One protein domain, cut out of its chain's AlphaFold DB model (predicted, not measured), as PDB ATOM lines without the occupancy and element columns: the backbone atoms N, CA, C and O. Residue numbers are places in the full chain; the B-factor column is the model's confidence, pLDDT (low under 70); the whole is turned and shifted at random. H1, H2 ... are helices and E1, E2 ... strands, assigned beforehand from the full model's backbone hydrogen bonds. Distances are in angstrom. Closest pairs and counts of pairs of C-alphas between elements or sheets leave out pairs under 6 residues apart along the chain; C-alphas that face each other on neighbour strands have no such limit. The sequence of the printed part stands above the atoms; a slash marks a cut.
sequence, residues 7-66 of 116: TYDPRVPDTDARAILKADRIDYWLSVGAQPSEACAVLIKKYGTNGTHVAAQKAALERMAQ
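AT A GLANCE: This is residues 7 to 66 of the 116 residues of the protein "30S ribosomal protein S16" of Planctomycetaceae bacterium (UniProt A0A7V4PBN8). H1 and H3 lie toward opposite ends of a long, loosely filled shape, with the short strand E1 between them and H2 set across the long axis near the middle. Residues 7 to 18, with no named element, make a loop that comes back to E1, and the far end of H1 sticks out with residues 28 to 33. The printed part has 60 residues, with one named strand and three named helices in the order E1, H1, H2, H3; the class is mostly helix. The whole is compact by its radius of gyration of the C-alphas, 11.9 A, and spans 38 by 19 by 17 A, only just a rod.

IN THESE COORDINATES: The printed part begins at Thr 7, and E1 follows at residues 19 to 21, with C-alpha 19 at (-36.123, -5.313, -39.148). H1 is residues 23 to 31, 12.3 A long. H2 is residues 38 to 47, 14.3 A long. H3, the longest helix, is residues 54 to 65, 16.4 A long, and its C-alpha 65 is at (-24.983, 0.868, -31.192).

HOW THE PARTS SIT: Residues 7 to 8 pair antiparallel with residues 19 to 20 of E1, which pairs with no named strand. E1 and H1 meet only through their link, a tight one. The closest C-alphas of E1 and H2, those of Leu 21 and Tyr 47, are 7.2 A apart. H2 and H3 only just touch, with 3 pairs of C-alphas within 8 A, and only at the corner by their link; H3 does so with residues 54 to 57 alone. Their closest C-alphas, those of Tyr 47 and Val 54, are 5.3 A apart, and their lines are about perpendicular at 80 degrees. H1 and H3 are apart. In H1, H2 and H3 every O i to N i+4 pair is within hydrogen-bond range.

THE WHOLE: The two farthest C-alphas, those of Gly 33 and Gln 66, are 38.4 A apart. The printed part has no cut and no long link. Its mean pLDDT is 94.7, and no printed residue is under 70.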
ATOM      1  N   THR A   7     -37.901  -0.458 -42.162       95.94
ATOM      2  CA  THR A   7     -36.875  -1.038 -43.042       95.94
ATOM      3  C   THR A   7     -36.595  -2.504 -42.703       95.94
ATOM      4  O   THR A   7     -36.793  -2.943 -41.565       95.94
ATOM      5  N   TYR A   8     -36.131  -3.260 -43.700       96.31
ATOM      6  CA  TYR A   8     -35.637  -4.625 -43.551       96.31
ATOM      7  C   TYR A   8     -34.351  -4.820 -44.364       96.31
ATOM      8  O   TYR A   8     -34.404  -4.879 -45.593       96.31
ATOM      9  N   ASP A   9     -33.212  -4.963 -43.684       96.06
ATOM     10  CA  ASP A   9     -31.933  -5.314 -44.309       96.06
ATOM     11  C   ASP A   9     -31.523  -6.755 -43.940       96.06
ATOM     12  O   ASP A   9     -31.112  -7.017 -42.804       96.06
ATOM     13  N   PRO A  10     -31.579  -7.720 -44.881       94.88
ATOM     14  CA  PRO A  10     -31.127  -9.088 -44.640       94.88
ATOM     15  C   PRO A  10     -29.599  -9.218 -44.493       94.88
ATOM     16  O   PRO A  10     -29.123 -10.304 -44.152       94.88
ATOM     17  N   ARG A  11     -28.824  -8.160 -44.776       95.62
ATOM     18  CA  ARG A  11     -27.357  -8.132 -44.699       95.62
ATOM     19  C   ARG A  11     -26.825  -7.741 -43.320       95.62
ATOM     20  O   ARG A  11     -25.671  -8.058 -43.028       95.62
ATOM     21  N   VAL A  12     -27.650  -7.141 -42.456       93.56
ATOM     22  CA  VAL A  12     -27.313  -6.911 -41.042       93.56
ATOM     23  C   VAL A  12     -27.009  -8.261 -40.365       93.56
ATOM     24  O   VAL A  12     -27.816  -9.193 -40.467       93.56
ATOM     25  N   PRO A  13     -25.854  -8.418 -39.685       92.06
ATOM     26  CA  PRO A  13     -25.431  -9.715 -39.158       92.06
ATOM     27  C   PRO A  13     -26.388 -10.229 -38.078       92.06
ATOM     28  O   PRO A  13     -26.869 -11.360 -38.182       92.06
ATOM     29  N   ASP A  14     -26.719  -9.378 -37.104       92.06
ATOM     30  CA  ASP A  14     -27.638  -9.672 -36.005       92.06
ATOM     31  C   ASP A  14     -29.081  -9.839 -36.505       92.06
ATOM     32  O   ASP A  14     -29.687  -8.896 -37.010       92.06
ATOM     33  N   THR A  15     -29.649 -11.040 -36.355       93.12
ATOM     34  CA  THR A  15     -30.956 -11.431 -36.922       93.12
ATOM     35  C   THR A  15     -32.112 -10.526 -36.516       93.12
ATOM     36  O   THR A  15     -33.011 -10.268 -37.317       93.12
ATOM     37  N   ASP A  16     -32.066 -10.041 -35.283       94.62
ATOM     38  CA  ASP A  16     -33.141  -9.303 -34.630       94.62
ATOM     39  C   ASP A  16     -33.020  -7.790 -34.851       94.62
ATOM     40  O   ASP A  16     -33.995  -7.067 -34.688       94.62
ATOM     41  N   ALA A  17     -31.857  -7.320 -35.320       94.75
ATOM     42  CA  ALA A  17     -31.641  -5.947 -35.776       94.75
ATOM     43  C   ALA A  17     -31.965  -5.747 -37.275       94.75
ATOM     44  O   ALA A  17     -31.914  -4.621 -37.764       94.75
ATOM     45  N   ARG A  18     -32.302  -6.817 -38.018       95.38
ATOM     46  CA  ARG A  18     -32.587  -6.752 -39.469       95.38
ATOM     47  C   ARG A  18     -33.843  -5.970 -39.817       95.38
ATOM     48  O   ARG A  18     -33.895  -5.384 -40.889       95.38
ATOM     49  N   ALA A  19     -34.857  -6.009 -38.956       95.88
ATOM     50  CA  ALA A  19     -36.123  -5.313 -39.148       95.88
ATOM     51  C   ALA A  19     -36.263  -4.196 -38.112       95.88
ATOM     52  O   ALA A  19     -36.153  -4.451 -36.913       95.88
ATOM     53  N   ILE A  20     -36.548  -2.980 -38.572       94.94
ATOM     54  CA  ILE A  20     -36.843  -1.823 -37.719       94.94
ATOM     55  C   ILE A  20     -38.195  -1.283 -38.173       94.94
ATOM     56  O   ILE A  20     -38.338  -0.864 -39.322       94.94
ATOM     57  N   LEU A  21     -39.196  -1.348 -37.294       95.69
ATOM     58  CA  LEU A  21     -40.610  -1.171 -37.627       95.69
ATOM     59  C   LEU A  21     -41.236  -0.016 -36.830       95.69
ATOM     60  O   LEU A  21     -40.982   0.129 -35.637       95.69
ATOM     61  N   LYS A  22     -42.093   0.779 -37.480       96.00
ATOM     62  CA  LYS A  22     -42.847   1.885 -36.865       96.00
ATOM     63  C   LYS A  22     -44.138   1.331 -36.253       96.00
ATOM     64  O   LYS A  22     -45.189   1.342 -36.895       96.00
ATOM     65  N   ALA A  23     -44.016   0.799 -35.037       94.56
ATOM     66  CA  ALA A  23     -45.054   0.061 -34.314       94.56
ATOM     67  C   ALA A  23     -46.441   0.731 -34.366       94.56
ATOM     68  O   ALA A  23     -47.388   0.131 -34.869       94.56
ATOM     69  N   ASP A  24     -46.539   2.005 -33.978       96.06
ATOM     70  CA  ASP A  24     -47.797   2.764 -33.885       96.06
ATOM     71  C   ASP A  24     -48.541   2.861 -35.227       96.06
ATOM     72  O   ASP A  24     -49.772   2.887 -35.292       96.06
ATOM     73  N   ARG A  25     -47.785   2.915 -36.330       96.75
ATOM     74  CA  ARG A  25     -48.327   3.014 -37.690       96.75
ATOM     75  C   ARG A  25     -48.764   1.652 -38.213       96.75
ATOM     76  O   ARG A  25     -49.786   1.568 -38.886       96.75
ATOM     77  N   ILE A  26     -48.040   0.588 -37.867       96.25
ATOM     78  CA  ILE A  26     -48.444  -0.790 -38.175       96.25
ATOM     79  C   ILE A  26     -49.735  -1.137 -37.430       96.25
ATOM     80  O   ILE A  26     -50.684  -1.585 -38.068       96.25
ATOM     81  N   ASP A  27     -49.810  -0.859 -36.128       96.69
ATOM     82  CA  ASP A  27     -51.007  -1.124 -35.322       96.69
ATOM     83  C   ASP A  27     -52.215  -0.312 -35.827       96.69
ATOM     84  O   ASP A  27     -53.307  -0.866 -35.981       96.69
ATOM     85  N   TYR A  28     -52.017   0.961 -36.203       97.25
ATOM     86  CA  TYR A  28     -53.036   1.760 -36.893       97.25
ATOM     87  C   TYR A  28     -53.532   1.084 -38.181       97.25
ATOM     88  O   TYR A  28     -54.731   0.841 -38.321       97.25
ATOM     89  N   TRP A  29     -52.643   0.744 -39.121       96.69
ATOM     90  CA  TRP A  29     -53.062   0.153 -40.398       96.69
ATOM     91  C   TRP A  29     -53.716  -1.226 -40.225       96.69
ATOM     92  O   TRP A  29     -54.680  -1.525 -40.929       96.69
ATOM     93  N   LEU A  30     -53.273  -2.031 -39.252       95.81
ATOM     94  CA  LEU A  30     -53.933  -3.286 -38.877       95.81
ATOM     95  C   LEU A  30     -55.346  -3.043 -38.320       95.81
ATOM     96  O   LEU A  30     -56.269  -3.754 -38.710       95.81
ATOM     97  N   SER A  31     -55.552  -2.015 -37.486       97.38
ATOM     98  CA  SER A  31     -56.889  -1.640 -36.985       97.38
ATOM     99  C   SER A  31     -57.846  -1.149 -38.083       97.38
ATOM    100  O   SER A  31     -59.053  -1.359 -37.988       97.38
ATOM    101  N   VAL A  32     -57.307  -0.568 -39.162       97.62
ATOM    102  CA  VAL A  32     -58.048  -0.189 -40.382       97.62
ATOM    103  C   VAL A  32     -58.293  -1.407 -41.303       97.62
ATOM    104  O   VAL A  32     -58.993  -1.308 -42.308       97.62
ATOM    105  N   GLY A  33     -57.770  -2.588 -40.946       96.62
ATOM    106  CA  GLY A  33     -58.015  -3.863 -41.627       96.62
ATOM    107  C   GLY A  33     -56.960  -4.267 -42.661       96.62
ATOM    108  O   GLY A  33     -57.188  -5.215 -43.418       96.62
ATOM    109  N   ALA A  34     -55.807  -3.589 -42.713       96.06
ATOM    110  CA  ALA A  34     -54.743  -3.908 -43.664       96.06
ATOM    111  C   ALA A  34     -54.274  -5.369 -43.537       96.06
ATOM    112  O   ALA A  34     -53.979  -5.849 -42.444       96.06
ATOM    113  N   GLN A  35     -54.170  -6.066 -44.671       96.69
ATOM    114  CA  GLN A  35     -53.692  -7.448 -44.736       96.69
ATOM    115  C   GLN A  35     -52.202  -7.469 -45.129       96.69
ATOM    116  O   GLN A  35     -51.882  -7.150 -46.278       96.69
ATOM    117  N   PRO A  36     -51.271  -7.806 -44.215       96.56
ATOM    118  CA  PRO A  36     -49.861  -7.964 -44.560       96.56
ATOM    119  C   PRO A  36     -49.633  -9.243 -45.379       96.56
ATOM    120  O   PRO A  36     -50.319 -10.245 -45.193       96.56
ATOM    121  N   SER A  37     -48.620  -9.243 -46.247       97.56
ATOM    122  CA  SER A  37     -48.136 -10.471 -46.892       97.56
ATOM    123  C   SER A  37     -47.422 -11.384 -45.887       97.56
ATOM    124  O   SER A  37     -46.887 -10.900 -44.890       97.56
ATOM    125  N   GLU A  38     -47.347 -12.689 -46.173       97.62
ATOM    126  CA  GLU A  38     -46.743 -13.722 -45.303       97.62
ATOM    127  C   GLU A  38     -45.413 -13.301 -44.648       97.62
ATOM    128  O   GLU A  38     -45.243 -13.395 -43.431       97.62
ATOM    129  N   ALA A  39     -44.471 -12.776 -45.438       95.56
ATOM    130  CA  ALA A  39     -43.171 -12.333 -44.934       95.56
ATOM    131  C   ALA A  39     -43.296 -11.153 -43.952       95.56
ATOM    132  O   ALA A  39     -42.667 -11.156 -42.892       95.56
ATOM    133  N   CYS A  40     -44.144 -10.169 -44.265       95.44
ATOM    134  CA  CYS A  40     -44.420  -9.037 -43.384       95.44
ATOM    135  C   CYS A  40     -45.165  -9.477 -42.117       95.44
ATOM    136  O   CYS A  40     -44.823  -9.020 -41.030       95.44
ATOM    137  N   ALA A  41     -46.115 -10.410 -42.220       96.44
ATOM    138  CA  ALA A  41     -46.831 -10.975 -41.079       96.44
ATOM    139  C   ALA A  41     -45.875 -11.676 -40.095       96.44
ATOM    140  O   ALA A  41     -45.990 -11.493 -38.882       96.44
ATOM    141  N   VAL A  42     -44.873 -12.410 -40.597       96.44
ATOM    142  CA  VAL A  42     -43.820 -13.022 -39.765       96.44
ATOM    143  C   VAL A  42     -42.941 -11.970 -39.076       96.44
ATOM    144  O   VAL A  42     -42.594 -12.155 -37.909       96.44
ATOM    145  N   LEU A  43     -42.595 -10.866 -39.749       95.94
ATOM    146  CA  LEU A  43     -41.832  -9.769 -39.135       95.94
ATOM    147  C   LEU A  43     -42.649  -9.039 -38.058       95.94
ATOM    148  O   LEU A  43     -42.151  -8.845 -36.952       95.94
ATOM    149  N   ILE A  44     -43.914  -8.714 -38.335       95.94
ATOM    150  CA  ILE A  44     -44.834  -8.072 -37.381       95.94
ATOM    151  C   ILE A  44     -45.061  -8.972 -36.155       95.94
ATOM    152  O   ILE A  44     -44.988  -8.502 -35.023       95.94
ATOM    153  N   LYS A  45     -45.235 -10.287 -36.342       96.00
ATOM    154  CA  LYS A  45     -45.401 -11.249 -35.236       96.00
ATOM    155  C   LYS A  45     -44.167 -11.366 -34.326       96.00
ATOM    156  O   LYS A  45     -44.301 -11.744 -33.163       96.00
ATOM    157  N   LYS A  46     -42.971 -11.050 -34.833       95.88
ATOM    158  CA  LYS A  46     -41.722 -11.039 -34.053       95.88
ATOM    159  C   LYS A  46     -41.438  -9.687 -33.402       95.88
ATOM    160  O   LYS A  46     -41.049  -9.660 -32.238       95.88
ATOM    161  N   TYR A  47     -41.626  -8.595 -34.140       96.12
ATOM    162  CA  TYR A  47     -41.072  -7.276 -33.811       96.12
ATOM    163  C   TYR A  47     -42.112  -6.142 -33.741       96.12
ATOM    164  O   TYR A  47     -41.739  -4.986 -33.568       96.12
ATOM    165  N   GLY A  48     -43.404  -6.440 -33.906       94.06
ATOM    166  CA  GLY A  48     -44.490  -5.508 -33.591       94.06
ATOM    167  C   GLY A  48     -44.688  -5.347 -32.078       94.06
ATOM    168  O   GLY A  48     -44.033  -6.017 -31.282       94.06
ATOM    169  N   THR A  49     -45.632  -4.495 -31.676       93.56
ATOM    170  CA  THR A  49     -45.840  -4.021 -30.290       93.56
ATOM    171  C   THR A  49     -45.946  -5.132 -29.237       93.56
ATOM    172  O   THR A  49     -45.435  -4.986 -28.131       93.56
ATOM    173  N   ASN A  50     -46.557  -6.268 -29.589       90.94
ATOM    174  CA  ASN A  50     -46.691  -7.456 -28.731       90.94
ATOM    175  C   ASN A  50     -45.921  -8.672 -29.297       90.94
ATOM    176  O   ASN A  50     -46.332  -9.822 -29.137       90.94
ATOM    177  N   GLY A  51     -44.842  -8.415 -30.040       92.31
ATOM    178  CA  GLY A  51     -44.074  -9.416 -30.775       92.31
ATOM    179  C   GLY A  51     -43.176 -10.289 -29.894       92.31
ATOM    180  O   GLY A  51     -42.670  -9.867 -28.853       92.31
ATOM    181  N   THR A  52     -42.925 -11.523 -30.334       95.25
ATOM    182  CA  THR A  52     -42.183 -12.523 -29.543       95.25
ATOM    183  C   THR A  52     -40.691 -12.219 -29.338       95.25
ATOM    184  O   THR A  52     -40.057 -12.870 -28.513       95.25
ATOM    185  N   HIS A  53     -40.114 -11.271 -30.082       94.81
ATOM    186  CA  HIS A  53     -38.679 -10.960 -30.099       94.81
ATOM    187  C   HIS A  53     -38.354  -9.501 -29.711       94.81
ATOM    188  O   HIS A  53     -37.194  -9.109 -29.796       94.81
ATOM    189  N   VAL A  54     -39.315  -8.688 -29.244       94.06
ATOM    190  CA  VAL A  54     -39.100  -7.247 -28.940       94.06
ATOM    191  C   VAL A  54     -37.901  -7.003 -28.003       94.06
ATOM    192  O   VAL A  54     -37.068  -6.132 -28.257       94.06
ATOM    193  N   ALA A  55     -37.741  -7.818 -26.954       94.12
ATOM    194  CA  ALA A  55     -36.591  -7.724 -26.048       94.12
ATOM    195  C   ALA A  55     -35.253  -8.109 -26.720       94.12
ATOM    196  O   ALA A  55     -34.224  -7.490 -26.448       94.12
ATOM    197  N   ALA A  56     -35.264  -9.096 -27.624       94.56
ATOM    198  CA  ALA A  56     -34.084  -9.531 -28.373       94.56
ATOM    199  C   ALA A  56     -33.665  -8.494 -29.430       94.56
ATOM    200  O   ALA A  56     -32.480  -8.189 -29.544       94.56
ATOM    201  N   GLN A  57     -34.634  -7.894 -30.131       94.81
ATOM    202  CA  GLN A  57     -34.428  -6.762 -31.036       94.81
ATOM    203  C   GLN A  57     -33.796  -5.584 -30.294       94.81
ATOM    204  O   GLN A  57     -32.766  -5.082 -30.736       94.81
ATOM    205  N   LYS A  58     -34.349  -5.174 -29.142       93.44
ATOM    206  CA  LYS A  58     -33.773  -4.083 -28.343       93.44
ATOM    207  C   LYS A  58     -32.319  -4.372 -27.950       93.44
ATOM    208  O   LYS A  58     -31.449  -3.550 -28.223       93.44
ATOM    209  N   ALA A  59     -32.033  -5.560 -27.414       94.69
ATOM    210  CA  ALA A  59     -30.671  -5.957 -27.049       94.69
ATOM    211  C   ALA A  59     -29.716  -6.066 -28.260       94.69
ATOM    212  O   ALA A  59     -28.513  -5.844 -28.119       94.69
ATOM    213  N   ALA A  60     -30.220  -6.402 -29.454       93.19
ATOM    214  CA  ALA A  60     -29.435  -6.426 -30.687       93.19
ATOM    215  C   ALA A  60     -29.134  -5.014 -31.215       93.19
ATOM    216  O   ALA A  60     -27.998  -4.736 -31.594       93.19
ATOM    217  N   LEU A  61     -30.113  -4.104 -31.183       91.69
ATOM    218  CA  LEU A  61     -29.924  -2.692 -31.530       91.69
ATOM    219  C   LEU A  61     -28.949  -2.007 -30.562       91.69
ATOM    220  O   LEU A  61     -28.037  -1.316 -31.008       91.69
ATOM    221  N   GLU A  62     -29.064  -2.266 -29.256       92.94
ATOM    222  CA  GLU A  62     -28.109  -1.787 -28.250       92.94
ATOM    223  C   GLU A  62     -26.690  -2.307 -28.527       92.94
ATOM    224  O   GLU A  62     -25.746  -1.521 -28.544       92.94
ATOM    225  N   ARG A  63     -26.525  -3.604 -28.826       90.50
ATOM    226  CA  ARG A  63     -25.223  -4.207 -29.173       90.50
ATOM    227  C   ARG A  63     -24.618  -3.639 -30.459       90.50
ATOM    228  O   ARG A  63     -23.401  -3.498 -30.540       90.50
ATOM    229  N   MET A  64     -25.452  -3.325 -31.449       86.94
ATOM    230  CA  MET A  64     -25.051  -2.683 -32.707       86.94
ATOM    231  C   MET A  64     -24.675  -1.205 -32.516       86.94
ATOM    232  O   MET A  64     -23.830  -0.703 -33.252       86.94
ATOM    233  N   ALA A  65     -25.273  -0.525 -31.532       88.62
ATOM    234  CA  ALA A  65     -24.983   0.868 -31.192       88.62
ATOM    235  C   ALA A  65     -23.731   1.047 -30.309       88.62
ATOM    236  O   ALA A  65     -23.175   2.145 -30.269       88.62
ATOM    237  N   GLN A  66     -23.268   0.002 -29.608       86.88
ATOM    238  CA  GLN A  66     -22.022   0.084 -28.838       86.88
ATOM    239  C   GLN A  66     -20.812   0.308 -29.763       86.88
ATOM    240  O   GLN A  66     -20.685  -0.377 -30.785       86.88
TER     241      GLN A  66